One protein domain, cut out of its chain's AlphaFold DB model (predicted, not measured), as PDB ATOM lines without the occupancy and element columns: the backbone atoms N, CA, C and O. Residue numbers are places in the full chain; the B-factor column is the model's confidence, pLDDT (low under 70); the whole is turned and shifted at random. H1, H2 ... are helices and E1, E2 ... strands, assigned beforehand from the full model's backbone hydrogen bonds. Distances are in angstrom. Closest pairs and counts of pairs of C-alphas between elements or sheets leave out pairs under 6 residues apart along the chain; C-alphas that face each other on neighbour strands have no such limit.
ATOM      1  N   ARG A   4     164.635  92.723 111.196       82.38
ATOM      2  CA  ARG A   4     164.335  92.946 112.621       82.38
ATOM      3  C   ARG A   4     164.477  94.407 113.073       82.38
ATOM      4  O   ARG A   4     163.765  94.834 113.973       82.38
ATOM      5  N   LYS A   5     165.404  95.174 112.487       87.69
ATOM      6  CA  LYS A   5     165.588  96.599 112.812       87.69
ATOM      7  C   LYS A   5     164.510  97.466 112.151       87.69
ATOM      8  O   LYS A   5     164.084  98.433 112.767       87.69
ATOM      9  N   LYS A   6     164.072  97.113 110.936       91.75
ATOM     10  CA  LYS A   6     162.949  97.767 110.250       91.75
ATOM     11  C   LYS A   6     161.648  97.534 111.020       91.75
ATOM     12  O   LYS A   6     161.036  98.511 111.427       91.75
ATOM     13  N   SER A   7     161.298  96.278 111.298       93.94
ATOM     14  CA  SER A   7     160.052  95.925 111.989       93.94
ATOM     15  C   SER A   7     159.983  96.555 113.382       93.94
ATOM     16  O   SER A   7     158.969  97.139 113.736       93.94
ATOM     17  N   ARG A   8     161.090  96.552 114.145       93.56
ATOM     18  CA  ARG A   8     161.155  97.254 115.443       93.56
ATOM     19  C   ARG A   8     160.892  98.751 115.334       93.56
ATOM     20  O   ARG A   8     160.264  99.307 116.221       93.56
ATOM     21  N   ARG A   9     161.397  99.392 114.280       95.38
ATOM     22  CA  ARG A   9     161.153 100.816 114.051       95.38
ATOM     23  C   ARG A   9     159.680 101.068 113.736       95.38
ATOM     24  O   ARG A   9     159.102 101.938 114.358       95.38
ATOM     25  N   THR A  10     159.083 100.282 112.840       96.44
ATOM     26  CA  THR A  10     157.644 100.355 112.539       96.44
ATOM     27  C   THR A  10     156.802 100.195 113.804       96.44
ATOM     28  O   THR A  10     155.933 101.015 114.057       96.44
ATOM     29  N   ILE A  11     157.093  99.186 114.633       97.38
ATOM     30  CA  ILE A  11     156.372  98.969 115.895       97.38
ATOM     31  C   ILE A  11     156.527 100.183 116.820       97.38
ATOM     32  O   ILE A  11     155.534 100.667 117.345       97.38
ATOM     33  N   ALA A  12     157.745 100.711 116.984       97.31
ATOM     34  CA  ALA A  12     157.984 101.887 117.821       97.31
ATOM     35  C   ALA A  12     157.233 103.136 117.321       97.31
ATOM     36  O   ALA A  12     156.607 103.824 118.117       97.31
ATOM     37  N   GLU A  13     157.226 103.385 116.007       97.38
ATOM     38  CA  GLU A  13     156.468 104.486 115.391       97.38
ATOM     39  C   GLU A  13     154.958 104.354 115.675       97.38
ATOM     40  O   GLU A  13     154.287 105.344 115.961       97.38
ATOM     41  N   VAL A  14     154.418 103.130 115.643       98.00
ATOM     42  CA  VAL A  14     153.001 102.870 115.948       98.00
ATOM     43  C   VAL A  14     152.699 103.043 117.435       98.00
ATOM     44  O   VAL A  14     151.672 103.630 117.775       98.00
ATOM     45  N   VAL A  15     153.587 102.589 118.321       98.12
ATOM     46  CA  VAL A  15     153.473 102.810 119.772       98.12
ATOM     47  C   VAL A  15     153.430 104.306 120.086       98.12
ATOM     48  O   VAL A  15     152.511 104.756 120.764       98.12
ATOM     49  N   GLU A  16     154.354 105.096 119.538       97.38
ATOM     50  CA  GLU A  16     154.384 106.552 119.741       97.38
ATOM     51  C   GLU A  16     153.106 107.227 119.220       97.38
ATOM     52  O   GLU A  16     152.493 108.039 119.913       97.38
ATOM     53  N   MET A  17     152.670 106.862 118.011       97.19
ATOM     54  CA  MET A  17     151.462 107.401 117.383       97.19
ATOM     55  C   MET A  17     150.196 107.106 118.201       97.19
ATOM     56  O   MET A  17     149.371 107.995 118.416       97.19
ATOM     57  N   THR A  18     150.026 105.863 118.647       97.81
ATOM     58  CA  THR A  18     148.836 105.423 119.393       97.81
ATOM     59  C   THR A  18     148.813 105.989 120.811       97.81
ATOM     60  O   THR A  18     147.776 106.501 121.237       97.81
ATOM     61  N   ALA A  19     149.953 105.993 121.510       97.50
ATOM     62  CA  ALA A  19     150.087 106.621 122.823       97.50
ATOM     63  C   ALA A  19     149.760 108.120 122.761       97.50
ATOM     64  O   ALA A  19     149.003 108.620 123.593       97.50
ATOM     65  N   ALA A  20     150.251 108.827 121.735       97.06
ATOM     66  CA  ALA A  20     149.939 110.239 121.529       97.06
ATOM     67  C   ALA A  20     148.450 110.476 121.230       97.06
ATOM     68  O   ALA A  20     147.864 111.415 121.768       97.06
ATOM     69  N   TYR A  21     147.822 109.628 120.408       97.31
ATOM     70  CA  TYR A  21     146.396 109.745 120.078       97.31
ATOM     71  C   TYR A  21     145.499 109.613 121.317       97.31
ATOM     72  O   TYR A  21     144.571 110.402 121.495       97.31
ATOM     73  N   PHE A  22     145.788 108.639 122.182       97.25
ATOM     74  CA  PHE A  22     145.019 108.394 123.404       97.25
ATOM     75  C   PHE A  22     145.497 109.206 124.617       97.25
ATOM     76  O   PHE A  22     144.866 109.136 125.668       97.25
ATOM     77  N   ASN A  23     146.570 109.994 124.474       97.31
ATOM     78  CA  ASN A  23     147.207 110.740 125.560       97.31
ATOM     79  C   ASN A  23     147.594 109.831 126.748       97.31
ATOM     80  O   ASN A  23     147.260 110.119 127.899       97.31
ATOM     81  N   LEU A  24     148.267 108.716 126.446       96.75
ATOM     82  CA  LEU A  24     148.761 107.757 127.439       96.75
ATOM     83  C   LEU A  24     150.111 108.212 128.008       96.75
ATOM     84  O   LEU A  24     151.014 108.568 127.251       96.75
ATOM     85  N   ASP A  25     150.251 108.147 129.331       96.00
ATOM     86  CA  ASP A  25     151.513 108.358 130.052       96.00
ATOM     87  C   ASP A  25     152.053 106.998 130.515       96.00
ATOM     88  O   ASP A  25     151.856 106.588 131.657       96.00
ATOM     89  N   VAL A  26     152.638 106.253 129.574       96.88
ATOM     90  CA  VAL A  26     153.076 104.861 129.768       96.88
ATOM     91  C   VAL A  26     154.477 104.623 129.215       96.88
ATOM     92  O   VAL A  26     154.903 105.243 128.239       96.88
ATOM     93  N   GLU A  27     155.180 103.662 129.805       97.56
ATOM     94  CA  GLU A  27     156.439 103.130 129.299       97.56
ATOM     95  C   GLU A  27     156.189 101.777 128.622       97.56
ATOM     96  O   GLU A  27     155.732 100.831 129.259       97.56
ATOM     97  N   VAL A  28     156.492 101.672 127.322       97.69
ATOM     98  CA  VAL A  28     156.221 100.462 126.527       97.69
ATOM     99  C   VAL A  28     157.514  99.869 125.976       97.69
ATOM    100  O   VAL A  28     158.245 100.507 125.215       97.69
ATOM    101  N   TRP A  29     157.801  98.622 126.340       97.50
ATOM    102  CA  TRP A  29     158.956  97.861 125.871       97.50
ATOM    103  C   TRP A  29     158.560  96.936 124.718       97.50
ATOM    104  O   TRP A  29     157.435  96.454 124.651       97.50
ATOM    105  N   ILE A  30     159.489  96.669 123.792       96.62
ATOM    106  CA  ILE A  30     159.233  95.807 122.625       96.62
ATOM    107  C   ILE A  30     160.136  94.577 122.673       96.62
ATOM    108  O   ILE A  30     161.348  94.641 122.396       96.62
ATOM    109  N   GLU A  31     159.526  93.424 122.913       96.25
ATOM    110  CA  GLU A  31     160.196  92.132 122.923       96.25
ATOM    111  C   GLU A  31     159.844  91.294 121.694       96.25
ATOM    112  O   GLU A  31     158.766  91.372 121.115       96.25
ATOM    113  N   ILE A  32     160.821  90.512 121.226       95.00
ATOM    114  CA  ILE A  32     160.635  89.616 120.079       95.00
ATOM    115  C   ILE A  32     161.069  88.230 120.518       95.00
ATOM    116  O   ILE A  32     162.268  87.988 120.709       95.00
ATOM    117  N   GLY A  33     160.093  87.342 120.640       92.56
ATOM    118  CA  GLY A  33     160.230  86.040 121.275       92.56
ATOM    119  C   GLY A  33     159.591  84.926 120.460       92.56
ATOM    120  O   GLY A  33     159.385  85.046 119.257       92.56
ATOM    121  N   LYS A  34     159.339  83.785 121.095       94.00
ATOM    122  CA  LYS A  34     158.478  82.746 120.526       94.00
ATOM    123  C   LYS A  34     157.163  82.811 121.288       94.00
ATOM    124  O   LYS A  34     157.184  82.524 122.480       94.00
ATOM    125  N   LEU A  35     156.074  83.105 120.594       93.38
ATOM    126  CA  LEU A  35     154.724  82.991 121.136       93.38
ATOM    127  C   LEU A  35     154.132  81.631 120.744       93.38
ATOM    128  O   LEU A  35     154.658  80.930 119.867       93.38
ATOM    129  N   LYS A  36     153.103  81.190 121.473       85.81
ATOM    130  CA  LYS A  36     152.413  79.927 121.172       85.81
ATOM    131  C   LYS A  36     151.403  80.121 120.050       85.81
ATOM    132  O   LYS A  36     151.623  79.595 118.960       85.81
ATOM    133  N   ASP A  37     150.352  80.879 120.345       85.62
ATOM    134  CA  ASP A  37     149.141  80.933 119.524       85.62
ATOM    135  C   ASP A  37     148.870  82.340 118.957       85.62
ATOM    136  O   ASP A  37     148.073  82.477 118.033       85.62
ATOM    137  N   ASN A  38     149.592  83.360 119.439       89.31
ATOM    138  CA  ASN A  38     149.384  84.763 119.077       89.31
ATOM    139  C   ASN A  38     150.528  85.322 118.217       89.31
ATOM    140  O   ASN A  38     151.672  84.862 118.291       89.31
ATOM    141  N   MET A  39     150.220  86.339 117.408       93.62
ATOM    142  CA  MET A  39     151.221  87.109 116.653       93.62
ATOM    143  C   MET A  39     151.888  88.179 117.520       93.62
ATOM    144  O   MET A  39     153.092  88.420 117.384       93.62
ATOM    145  N   ALA A  40     151.105  88.782 118.412       95.94
ATOM    146  CA  ALA A  40     151.537  89.730 119.421       95.94
ATOM    147  C   ALA A  40     150.714  89.551 120.708       95.94
ATOM    148  O   ALA A  40     149.682  88.884 120.678       95.94
ATOM    149  N   GLU A  41     151.217  90.072 121.823       95.31
ATOM    150  CA  GLU A  41     150.485  90.175 123.090       95.31
ATOM    151  C   GLU A  41     151.051  91.317 123.950       95.31
ATOM    152  O   GLU A  41     152.267  91.538 123.981       95.31
ATOM    153  N   ALA A  42     150.173  92.030 124.653       95.19
ATOM    154  CA  ALA A  42     150.522  93.001 125.683       95.19
ATOM    155  C   ALA A  42     150.597  92.352 127.074       95.19
ATOM    156  O   ALA A  42     149.668  91.679 127.523       95.19
ATOM    157  N   GLU A  43     151.690  92.614 127.784       93.94
ATOM    158  CA  GLU A  43     151.883  92.265 129.189       93.94
ATOM    159  C   GLU A  43     151.908  93.541 130.039       93.94
ATOM    160  O   GLU A  43     152.700  94.448 129.773       93.94
ATOM    161  N   ASP A  44     151.047  93.596 131.057       93.38
ATOM    162  CA  ASP A  44     150.981  94.671 132.052       93.38
ATOM    163  C   ASP A  44     151.895  94.348 133.247       93.38
ATOM    164  O   ASP A  44     151.710  93.335 133.927       93.38
ATOM    165  N   HIS A  45     152.882  95.212 133.512       92.88
ATOM    166  CA  HIS A  45     153.784  95.117 134.674       92.88
ATOM    167  C   HIS A  45     153.325  95.993 135.850       92.88
ATOM    168  O   HIS A  45     153.959  96.003 136.911       92.88
ATOM    169  N   GLY A  46     152.217  96.712 135.682       87.50
ATOM    170  CA  GLY A  46     151.678  97.690 136.606       87.50
ATOM    171  C   GLY A  46     152.373  99.049 136.519       87.50
ATOM    172  O   GLY A  46     153.451  99.208 135.951       87.50
ATOM    173  N   ALA A  47     151.741 100.050 137.142       89.75
ATOM    174  CA  ALA A  47     152.263 101.415 137.255       89.75
ATOM    175  C   ALA A  47     152.634 102.066 135.903       89.75
ATOM    176  O   ALA A  47     153.623 102.793 135.824       89.75
ATOM    177  N   GLY A  48     151.836 101.810 134.860       93.31
ATOM    178  CA  GLY A  48     152.029 102.395 133.533       93.31
ATOM    179  C   GLY A  48     153.158 101.758 132.719       93.31
ATOM    180  O   GLY A  48     153.604 102.360 131.746       93.31
ATOM    181  N   VAL A  49     153.654 100.577 133.104       96.94
ATOM    182  CA  VAL A  49     154.751  99.887 132.411       96.94
ATOM    183  C   VAL A  49     154.231  98.638 131.708       96.94
ATOM    184  O   VAL A  49     153.632  97.766 132.334       96.94
ATOM    185  N   TYR A  50     154.517  98.523 130.413       97.75
ATOM    186  CA  TYR A  50     154.018  97.450 129.558       97.75
ATOM    187  C   TYR A  50     155.118  96.860 128.682       97.75
ATOM    188  O   TYR A  50     156.043  97.556 128.262       97.75
ATOM    189  N   THR A  51     154.965  95.589 128.318       97.88
ATOM    190  CA  THR A  51     155.761  94.960 127.258       97.88
ATOM    191  C   THR A  51     154.846  94.474 126.148       97.88
ATOM    192  O   THR A  51     153.923  93.705 126.394       97.88
ATOM    193  N   LEU A  52     155.137  94.878 124.912       97.88
ATOM    194  CA  LEU A  52     154.560  94.270 123.721       97.88
ATOM    195  C   LEU A  52     155.486  93.168 123.217       97.88
ATOM    196  O   LEU A  52     156.612  93.425 122.768       97.88
ATOM    197  N   HIS A  53     155.002  91.935 123.275       97.62
ATOM    198  CA  HIS A  53     155.689  90.763 122.761       97.62
ATOM    199  C   HIS A  53     155.242  90.490 121.335       97.62
ATOM    200  O   HIS A  53     154.054  90.464 121.052       97.62
ATOM    201  N   PHE A  54     156.188  90.232 120.433       97.06
ATOM    202  CA  PHE A  54     155.897  89.830 119.055       97.06
ATOM    203  C   PHE A  54     156.530  88.480 118.733       97.06
ATOM    204  O   PHE A  54     157.705  88.231 119.051       97.06
ATOM    205  N   ASP A  55     155.797  87.614 118.031       96.50
ATOM    206  CA  ASP A  55     156.346  86.337 117.594       96.50
ATOM    207  C   ASP A  55     157.447  86.538 116.546       96.50
ATOM    208  O   ASP A  55     157.321  87.243 115.544       96.50
ATOM    209  N   LYS A  56     158.572  85.855 116.739       94.62
ATOM    210  CA  LYS A  56     159.729  85.949 115.849       94.62
ATOM    211  C   LYS A  56     159.450  85.477 114.423       94.62
ATOM    212  O   LYS A  56     160.245  85.821 113.551       94.62
ATOM    213  N   LYS A  57     158.463  84.606 114.178       93.31
ATOM    214  CA  LYS A  57     158.091  84.192 112.817       93.31
ATOM    215  C   LYS A  57     157.310  85.310 112.151       93.31
ATOM    216  O   LYS A  57     157.701  85.702 111.061       93.31
ATOM    217  N   PHE A  58     156.351  85.886 112.867       93.69
ATOM    218  CA  PHE A  58     155.601  87.051 112.416       93.69
ATOM    219  C   PHE A  58     156.533  88.219 112.044       93.69
ATOM    220  O   PHE A  58     156.516  88.703 110.917       93.69
ATOM    221  N   ILE A  59     157.498  88.567 112.907       94.12
ATOM    222  CA  ILE A  59     158.514  89.593 112.590       94.12
ATOM    223  C   ILE A  59     159.338  89.259 111.330       94.12
ATOM    224  O   ILE A  59     159.809  90.160 110.638       94.12
ATOM    225  N   LYS A  60     159.585  87.976 111.039       91.94
ATOM    226  CA  LYS A  60     160.381  87.566 109.869       91.94
ATOM    227  C   LYS A  60     159.624  87.692 108.554       91.94
ATOM    228  O   LYS A  60     160.291  87.765 107.524       91.94
ATOM    229  N   GLU A  61     158.296  87.679 108.587       91.88
ATOM    230  CA  GLU A  61     157.459  87.865 107.400       91.88
ATOM    231  C   GLU A  61     157.574  89.302 106.862       91.88
ATOM    232  O   GLU A  61     157.468  89.503 105.656       91.88
ATOM    233  N   ASP A  62     157.920  90.269 107.728       89.19
ATOM    234  CA  ASP A  62     158.168  91.688 107.401       89.19
ATOM    235  C   ASP A  62     157.012  92.371 106.648       89.19
ATOM    236  O   ASP A  62     157.234  93.315 105.881       89.19
ATOM    237  N   ASP A  63     155.779  91.913 106.882       95.62
ATOM    238  CA  ASP A  63     154.577  92.592 106.409       95.62
ATOM    239  C   ASP A  63     154.327  93.831 107.274       95.62
ATOM    240  O   ASP A  63     153.905  93.753 108.427       95.62
ATOM    241  N   GLU A  64     154.639  94.999 106.718       95.94
ATOM    242  CA  GLU A  64     154.510  96.267 107.431       95.94
ATOM    243  C   GLU A  64     153.062  96.567 107.836       95.94
ATOM    244  O   GLU A  64     152.851  97.128 108.906       95.94
ATOM    245  N   ALA A  65     152.072  96.182 107.027       96.88
ATOM    246  CA  ALA A  65     150.673  96.455 107.335       96.88
ATOM    247  C   ALA A  65     150.200  95.617 108.524       96.88
ATOM    248  O   ALA A  65     149.587  96.149 109.448       96.88
ATOM    249  N   GLU A  66     150.536  94.329 108.541       97.31
ATOM    250  CA  GLU A  66     150.182  93.460 109.664       97.31
ATOM    251  C   GLU A  66     150.943  93.845 110.938       97.31
ATOM    252  O   GLU A  66     150.356  93.851 112.018       97.31
ATOM    253  N   LEU A  67     152.212  94.260 110.835       97.00
ATOM    254  CA  LEU A  67     152.964  94.791 111.979       97.00
ATOM    255  C   LEU A  67     152.291  96.024 112.588       97.00
ATOM    256  O   LEU A  67     152.229  96.142 113.811       97.00
ATOM    257  N   VAL A  68     151.791  96.932 111.744       97.81
ATOM    258  CA  VAL A  68     151.072  98.127 112.196       97.81
ATOM    259  C   VAL A  68     149.771  97.744 112.888       97.81
ATOM    260  O   VAL A  68     149.517  98.233 113.985       97.81
ATOM    261  N   LYS A  69     148.977  96.849 112.288       98.12
ATOM    262  CA  LYS A  69     147.730  96.374 112.898       98.12
ATOM    263  C   LYS A  69     147.985  95.723 114.253       98.12
ATOM    264  O   LYS A  69     147.372  96.132 115.227       98.12
ATOM    265  N   ALA A  70     148.915  94.771 114.325       97.62
ATOM    266  CA  ALA A  70     149.226  94.060 115.561       97.62
ATOM    267  C   ALA A  70     149.708  95.022 116.656       97.62
ATOM    268  O   ALA A  70     149.184  95.007 117.761       97.62
ATOM    269  N   ALA A  71     150.645  95.924 116.347       98.12
ATOM    270  CA  ALA A  71     151.120  96.900 117.327       98.12
ATOM    271  C   ALA A  71     150.014  97.860 117.795       98.12
ATOM    272  O   ALA A  71     149.935  98.171 118.981       98.12
ATOM    273  N   ALA A  72     149.148  98.315 116.886       98.25
ATOM    274  CA  ALA A  72     148.026  99.178 117.236       98.25
ATOM    275  C   ALA A  72     146.983  98.451 118.093       98.25
ATOM    276  O   ALA A  72     146.474  99.036 119.044       98.25
ATOM    277  N   HIS A  73     146.699  97.186 117.781       98.25
ATOM    278  CA  HIS A  73     145.795  96.331 118.545       98.25
ATOM    279  C   HIS A  73     146.256  96.209 120.001       98.25
ATOM    280  O   HIS A  73     145.513  96.549 120.921       98.25
ATOM    281  N   GLU A  74     147.519  95.838 120.215       98.12
ATOM    282  CA  GLU A  74     148.068  95.711 121.566       98.12
ATOM    283  C   GLU A  74     148.099  97.050 122.321       98.12
ATOM    284  O   GLU A  74     147.818  97.108 123.517       98.12
ATOM    285  N   MET A  75     148.373  98.161 121.632       98.31
ATOM    286  CA  MET A  75     148.319  99.492 122.249       98.31
ATOM    287  C   MET A  75     146.902  99.920 122.643       98.31
ATOM    288  O   MET A  75     146.736 100.700 123.584       98.31
ATOM    289  N   VAL A  76     145.868  99.405 121.975       97.88
ATOM    290  CA  VAL A  76     144.486  99.604 122.422       97.88
ATOM    291  C   VAL A  76     144.240  98.840 123.718       97.88
ATOM    292  O   VAL A  76     143.613  99.398 124.611       97.88
ATOM    293  N   HIS A  77     144.797  97.639 123.898       96.31
ATOM    294  CA  HIS A  77     144.740  96.963 125.199       96.31
ATOM    295  C   HIS A  77     145.450  97.753 126.298       96.31
ATOM    296  O   HIS A  77     144.887  97.906 127.380       96.31
ATOM    297  N   VAL A  78     146.619  98.338 126.017       97.12
ATOM    298  CA  VAL A  78     147.297  99.257 126.955       97.12
ATOM    299  C   VAL A  78     146.378 100.422 127.337       97.12
ATOM    300  O   VAL A  78     146.179 100.699 128.517       97.12
ATOM    301  N   LYS A  79     145.729 101.063 126.356       96.75
ATOM    302  CA  LYS A  79     144.721 102.102 126.619       96.75
ATOM    303  C   LYS A  79     143.573 101.581 127.485       96.75
ATOM    304  O   LYS A  79     143.102 102.304 128.358       96.75
ATOM    305  N   GLN A  80     143.101 100.361 127.249       94.94
ATOM    306  CA  GLN A  80     141.994  99.773 128.004       94.94
ATOM    307  C   GLN A  80     142.384  99.499 129.462       94.94
ATOM    308  O   GLN A  80     141.563  99.721 130.355       94.94
ATOM    309  N   PHE A  81     143.624  99.075 129.723       93.88
ATOM    310  CA  PHE A  81     144.157  98.969 131.083       93.88
ATOM    311  C   PHE A  81     144.198 100.337 131.775       93.88
ATOM    312  O   PHE A  81     143.649 100.485 132.867       93.88
ATOM    313  N   GLU A  82     144.763 101.349 131.112       94.44
ATOM    314  CA  GLU A  82     144.981 102.677 131.697       94.44
ATOM    315  C   GLU A  82     143.698 103.499 131.884       94.44
ATOM    316  O   GLU A  82     143.520 104.165 132.905       94.44
ATOM    317  N   LEU A  83     142.798 103.488 130.896       93.88
ATOM    318  CA  LEU A  83     141.673 104.431 130.828       93.88
ATOM    319  C   LEU A  83     140.308 103.782 131.070       93.88
ATOM    320  O   LEU A  83     139.416 104.444 131.601       93.88
ATOM    321  N   ASP A  84     140.139 102.503 130.724       91.00
ATOM    322  CA  ASP A  84     138.838 101.817 130.790       91.00
ATOM    323  C   ASP A  84     138.742 100.831 131.968       91.00
ATOM    324  O   ASP A  84     137.724 100.156 132.160       91.00
ATOM    325  N   GLY A  85     139.807 100.725 132.769       85.25
ATOM    326  CA  GLY A  85     139.877  99.833 133.920       85.25
ATOM    327  C   GLY A  85     139.784  98.354 133.547       85.25
ATOM    328  O   GLY A  85     139.165  97.591 134.296       85.25
ATOM    329  N   LEU A  86     140.356  97.957 132.402       84.81
ATOM    330  CA  LEU A  86     140.478  96.552 132.018       84.81
ATOM    331  C   LEU A  86     141.206  95.774 133.121       84.81
ATOM    332  O   LEU A  86     142.266  96.176 133.590       84.81
ATOM    333  N   ARG A  87     140.630  94.650 133.549       82.50
ATOM    334  CA  ARG A  87     141.262  93.709 134.485       82.50
ATOM    335  C   ARG A  87     141.048  92.294 133.992       82.50
ATOM    336  O   ARG A  87     139.915  91.900 133.716       82.50
ATOM    337  N   LEU A  88     142.137  91.545 133.887       78.94
ATOM    338  CA  LEU A  88     142.121  90.155 133.450       78.94
ATOM    339  C   LEU A  88     142.368  89.259 134.662       78.94
ATOM    340  O   LEU A  88     143.456  89.257 135.229       78.94
ATOM    341  N   GLU A  89     141.344  88.514 135.061       72.88
ATOM    342  CA  GLU A  89     141.432  87.447 136.056       72.88
ATOM    343  C   GLU A  89     141.288  86.089 135.351       72.88
ATOM    344  O   GLU A  89     140.892  86.018 134.183       72.88
ATOM    345  N   GLU A  90     141.635  84.985 136.023       60.50
ATOM    346  CA  GLU A  90     141.551  83.647 135.424       60.50
ATOM    347  C   GLU A  90     140.138  83.371 134.870       60.50
ATOM    348  O   GLU A  90     139.190  83.134 135.617       60.50
ATOM    349  N   ASN A  91     140.023  83.354 133.538       56.28
ATOM    350  CA  ASN A  91     138.796  83.141 132.757       56.28
ATOM    351  C   ASN A  91     137.720  84.239 132.851       56.28
ATOM    352  O   ASN A  91     136.618  84.018 132.351       56.28
ATOM    353  N   ILE A  92     138.018  85.400 133.444       61.91
ATOM    354  CA  ILE A  92     137.061  86.506 133.592       61.91
ATOM    355  C   ILE A  92     137.738  87.825 133.211       61.91
ATOM    356  O   ILE A  92     138.761  88.205 133.778       61.91
ATOM    357  N   GLY A  93     137.157  88.535 132.242       70.56
ATOM    358  CA  GLY A  93     137.569  89.891 131.886       70.56
ATOM    359  C   GLY A  93     136.591  90.919 132.442       70.56
ATOM    360  O   GLY A  93     135.385  90.795 132.234       70.56
ATOM    361  N   TYR A  94     137.105  91.958 133.098       74.31
ATOM    362  CA  TYR A  94     136.332  93.140 133.478       74.31
ATOM    363  C   TYR A  94     136.751  94.324 132.625       74.31
ATOM    364  O   TYR A  94     137.941  94.577 132.497       74.31
ATOM    365  N   MET A  95     135.799  95.078 132.083       77.19
ATOM    366  CA  MET A  95     136.069  96.308 131.336       77.19
ATOM    367  C   MET A  95     134.982  97.330 131.657       77.19
ATOM    368  O   MET A  95     133.805  96.977 131.719       77.19
ATOM    369  N   ASN A  96     135.350  98.588 131.914       77.25
ATOM    370  CA  ASN A  96     134.415  99.634 132.347       77.25
ATOM    371  C   ASN A  96     133.558  99.231 133.568       77.25
ATOM    372  O   ASN A  96     132.393  99.613 133.689       77.25
ATOM    373  N   GLY A  97     134.119  98.419 134.473       78.88
ATOM    374  CA  GLY A  97     133.427  97.916 135.667       78.88
ATOM    375  C   GLY A  97     132.362  96.840 135.412       78.88
ATOM    376  O   GLY A  97     131.669  96.458 136.353       78.88
ATOM    377  N   ALA A  98     132.225  96.344 134.178       80.56
ATOM    378  CA  ALA A  98     131.329  95.247 133.827       80.56
ATOM    379  C   ALA A  98     132.107  93.942 133.609       80.56
ATOM    380  O   ALA A  98     133.183  93.940 133.013       80.56
ATOM    381  N   GLU A  99     131.547  92.834 134.094       81.50
ATOM    382  CA  GLU A  99     132.060  91.486 133.847       81.50
ATOM    383  C   GLU A  99     131.639  91.012 132.451       81.50
ATOM    384  O   GLU A  99     130.469  91.122 132.067       81.50
ATOM    385  N   HIS A 100     132.583  90.454 131.699       75.00
ATOM    386  CA  HIS A 100     132.341  89.923 130.367       75.00
ATOM    387  C   HIS A 100     132.731  88.448 130.293       75.00
ATOM    388  O   HIS A 100     133.908  88.096 130.266       75.00
ATOM    389  N   ASN A 101     131.708  87.598 130.195       73.62
ATOM    390  CA  ASN A 101     131.834  86.159 129.989       73.62
ATOM    391  C   ASN A 101     131.327  85.806 128.585       73.62
ATOM    392  O   ASN A 101     130.196  86.145 128.234       73.62
ATOM    393  N   GLY A 102     132.143  85.134 127.772       75.25
ATOM    394  CA  GLY A 102     131.779  84.796 126.397       75.25
ATOM    395  C   GLY A 102     132.972  84.404 125.533       75.25
ATOM    396  O   GLY A 102     134.059  84.142 126.042       75.25
ATOM    397  N   ASP A 103     132.754  84.356 124.219       82.25
ATOM    398  CA  ASP A 103     133.836  84.163 123.254       82.25
ATOM    399  C   ASP A 103     134.803  85.350 123.325       82.25
ATOM    400  O   ASP A 103     134.392  86.506 123.184       82.25
ATOM    401  N   TYR A 104     136.081  85.039 123.545       80.88
ATOM    402  CA  TYR A 104     137.177  85.997 123.631       80.88
ATOM    403  C   TYR A 104     137.131  87.005 122.478       80.88
ATOM    404  O   TYR A 104     137.127  88.210 122.728       80.88
ATOM    405  N   TRP A 105     136.994  86.517 121.239       84.38
ATOM    406  CA  TRP A 105     137.077  87.326 120.018       84.38
ATOM    407  C   TRP A 105     135.897  88.282 119.833       84.38
ATOM    408  O   TRP A 105     135.977  89.227 119.052       84.38
ATOM    409  N   PHE A 106     134.801  88.055 120.560       85.81
ATOM    410  CA  PHE A 106     133.624  88.923 120.571       85.81
ATOM    411  C   PHE A 106     133.485  89.707 121.879       85.81
ATOM    412  O   PHE A 106     132.449  90.328 122.125       85.81
ATOM    413  N   SER A 107     134.511  89.691 122.732       88.12
ATOM    414  CA  SER A 107     134.528  90.538 123.918       88.12
ATOM    415  C   SER A 107     134.641  92.021 123.519       88.12
ATOM    416  O   SER A 107     135.269  92.339 122.505       88.12
ATOM    417  N   PRO A 108     134.064  92.957 124.300       87.62
ATOM    418  CA  PRO A 108     134.135  94.387 123.986       87.62
ATOM    419  C   PRO A 108     135.560  94.903 123.762       87.62
ATOM    420  O   PRO A 108     135.765  95.727 122.872       87.62
ATOM    421  N   ARG A 109     136.541  94.365 124.503       89.88
ATOM    422  CA  ARG A 109     137.952  94.733 124.343       89.88
ATOM    423  C   ARG A 109     138.514  94.388 122.961       89.88
ATOM    424  O   ARG A 109     139.176  95.229 122.361       89.88
ATOM    425  N   GLU A 110     138.207  93.198 122.446       92.62
ATOM    426  CA  GLU A 110     138.697  92.703 121.156       92.62
ATOM    427  C   GLU A 110     137.994  93.412 120.002       92.62
ATOM    428  O   GLU A 110     138.617  93.743 118.995       92.62
ATOM    429  N   ILE A 111     136.698  93.701 120.162       92.88
ATOM    430  CA  ILE A 111     135.925  94.467 119.181       92.88
ATOM    431  C   ILE A 111     136.491  95.884 119.043       92.88
ATOM    432  O   ILE A 111     136.673  96.361 117.923       92.88
ATOM    433  N   GLU A 112     136.788  96.561 120.158       94.50
ATOM    434  CA  GLU A 112     137.406  97.890 120.128       94.50
ATOM    435  C   GLU A 112     138.813  97.839 119.512       94.50
ATOM    436  O   GLU A 112     139.096  98.612 118.594       94.50
ATOM    437  N   ALA A 113     139.669  96.913 119.955       96.00
ATOM    438  CA  ALA A 113     141.030  96.767 119.440       96.00
ATOM    439  C   ALA A 113     141.048  96.476 117.928       96.00
ATOM    440  O   ALA A 113     141.763  97.141 117.174       96.00
ATOM    441  N   THR A 114     140.168  95.587 117.457       94.38
ATOM    442  CA  THR A 114     139.988  95.298 116.025       94.38
ATOM    443  C   THR A 114     139.485  96.519 115.251       94.38
ATOM    444  O   THR A 114     139.926  96.766 114.133       94.38
ATOM    445  N   GLY A 115     138.583  97.322 115.822       94.19
ATOM    446  CA  GLY A 115     138.106  98.545 115.171       94.19
ATOM    447  C   GLY A 115     139.210  99.598 115.005       94.19
ATOM    448  O   GLY A 115     139.330 100.225 113.950       94.19
ATOM    449  N   TYR A 116     140.040  99.780 116.033       97.00
ATOM    450  CA  TYR A 116     141.117 100.769 116.013       97.00
ATOM    451  C   TYR A 116     142.324 100.341 115.183       97.00
ATOM    452  O   TYR A 116     142.953 101.213 114.582       97.00
ATOM    453  N   GLN A 117     142.654  99.048 115.101       95.69
ATOM    454  CA  GLN A 117     143.831  98.613 114.343       95.69
ATOM    455  C   GLN A 117     143.744  99.035 112.864       95.69
ATOM    456  O   GLN A 117     144.735  99.488 112.292       95.69
ATOM    457  N   ASP A 118     142.551  98.969 112.258       94.25
ATOM    458  CA  ASP A 118     142.331  99.385 110.870       94.25
ATOM    459  C   ASP A 118     142.359 100.915 110.732       94.25
ATOM    460  O   ASP A 118     142.917 101.453 109.771       94.25
ATOM    461  N   ALA A 119     141.821 101.644 111.715       95.25
ATOM    462  CA  ALA A 119     141.892 103.103 111.742       95.25
ATOM    463  C   ALA A 119     143.346 103.601 111.838       95.25
ATOM    464  O   ALA A 119     143.754 104.485 111.080       95.25
ATOM    465  N   PHE A 120     144.150 103.002 112.720       97.00
ATOM    466  CA  PHE A 120     145.562 103.342 112.882       97.00
ATOM    467  C   PHE A 120     146.419 102.891 111.707       97.00
ATOM    468  O   PHE A 120     147.343 103.612 111.337       97.00
ATOM    469  N   LEU A 121     146.086 101.772 111.062       97.00
ATOM    470  CA  LEU A 121     146.708 101.378 109.803       97.00
ATOM    471  C   LEU A 121     146.555 102.474 108.745       97.00
ATOM    472  O   LEU A 121     147.539 102.915 108.145       97.00
ATOM    473  N   HIS A 122     145.323 102.939 108.536       95.75
ATOM    474  CA  HIS A 122     145.049 104.021 107.597       95.75
ATOM    475  C   HIS A 122     145.751 105.319 107.999       95.75
ATOM    476  O   HIS A 122     146.323 105.984 107.135       95.75
ATOM    477  N   HIS A 123     145.743 105.673 109.286       94.75
ATOM    478  CA  HIS A 123     146.418 106.871 109.781       94.75
ATOM    479  C   HIS A 123     147.936 106.823 109.544       94.75
ATOM    480  O   HIS A 123     148.490 107.758 108.965       94.75
ATOM    481  N   TYR A 124     148.582 105.707 109.891       96.00
ATOM    482  CA  TYR A 124     150.022 105.494 109.732       96.00
ATOM    483  C   TYR A 124     150.467 105.635 108.272       96.00
ATOM    484  O   TYR A 124     151.446 106.322 107.987       96.00
ATOM    485  N   PHE A 125     149.735 105.038 107.324       94.25
ATOM    486  CA  PHE A 125     150.079 105.146 105.902       94.25
ATOM    487  C   PHE A 125     149.667 106.472 105.255       94.25
ATOM    488  O   PHE A 125     150.256 106.843 104.247       94.25
ATOM    489  N   SER A 126     148.698 107.199 105.818       91.31
ATOM    490  CA  SER A 126     148.316 108.530 105.317       91.31
ATOM    491  C   SER A 126     149.305 109.627 105.724       91.31
ATOM    492  O   SER A 126     149.340 110.680 105.093       91.31
ATOM    493  N   GLY A 127     150.075 109.405 106.793       75.00
ATOM    494  CA  GLY A 127     151.105 110.327 107.279       75.00
ATOM    495  C   GLY A 127     152.493 110.135 106.654       75.00
ATOM    496  O   GLY A 127     153.406 110.885 107.002       75.00
ATOM    497  N   LYS A 128     152.665 109.145 105.769       63.81
ATOM    498  CA  LYS A 128     153.899 108.890 105.007       63.81
ATOM    499  C   LYS A 128     153.859 109.544 103.630       63.81
ATOM    500  O   LYS A 128     154.943 109.982 103.184       63.81
TER     501      LYS A 128
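AT A GLANCE: This is residues 4 to 128 of the 128 residues of an uncharacterized protein of Rhodospirillaceae bacterium (UniProt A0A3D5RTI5). A small, strongly twisted sheet of three strands, E1, E3 and E2, is covered on one face by two long helices, H1 and H3, and a third long helix, H4, crosses H3 on the side away from this sheet. At one end of the longest axis a small three-stranded sheet, E4 E5 E6, fills the stretch between H3 and H4, while the short helix H2 sits near the first residues of H1. The printed part has 125 residues, with four named helices and six named strands in the order H1 E1 E2 E3 H2 H3 E4 E5 E6 H4. The first sheet runs E1 E3 E2 and is mixed, the second runs E4 E5 E6 and is antiparallel, and the class is mixed, helices and strands. The whole is compact, with a radius of gyration of the C-alphas of 14.0 A and spans of 39 by 31 by 27 A.

IN THESE COORDINATES: H1, residues 4 to 22, is 27.0 A long and begins at C-alpha 4 (164.335, 92.946, 112.621). E1, residues 27 to 33, E2, residues 40 to 46, and E3, residues 49 to 55, measure 19.3, 18.9 and 20.1 A. H2, residues 56 to 61, is 9.0 A long, and H3, residues 64 to 83, is 27.9 A. E4, residues 87 to 89, E5, residues 92 to 95, and E6, residues 98 to 100, are short. H4, residues 108 to 126, is 27.4 A long and ends at C-alpha 126 (148.316, 108.530, 105.317).

HOW THE PARTS SIT: E1 and E3 are parallel, with N 31 and O 52 at 2.9 A; E2 and E3 form an antiparallel hairpin, with N 43 and O 51 at 2.8 A. H1 and H3 on the same face make two layers, helices on one face of a sheet, at heights over the sheet of 9.6 A and 9.2 A. H1 touches H3 at a steep tilt of 39 degrees, closest at C-alphas 11 and 71, 5.8 A. H4 touches H3 at a steep tilt of 49 degrees, opposite ways, closest at C-alphas 69 and 117, 4.7 A. H2 only grazes the sheet with residues 56 to 59. E4 E5 E6 is a meander, each strand the antiparallel neighbour of the one before, with N 87 and O 94 at 2.9 A and N 95 and O 98 at 3.0 A. In H1, H2 and H3 every O i to N i+4 pair is within hydrogen-bond range; in H4, 13 of 15 are.

THE WHOLE: The C-alphas farthest apart, those of Glu 90 and Lys 128, are 41.4 A apart. The printed part has no cut and no long link. The mean pLDDT of the printed part is 91.2; residues 90 to 92 and residue 128 are under 70.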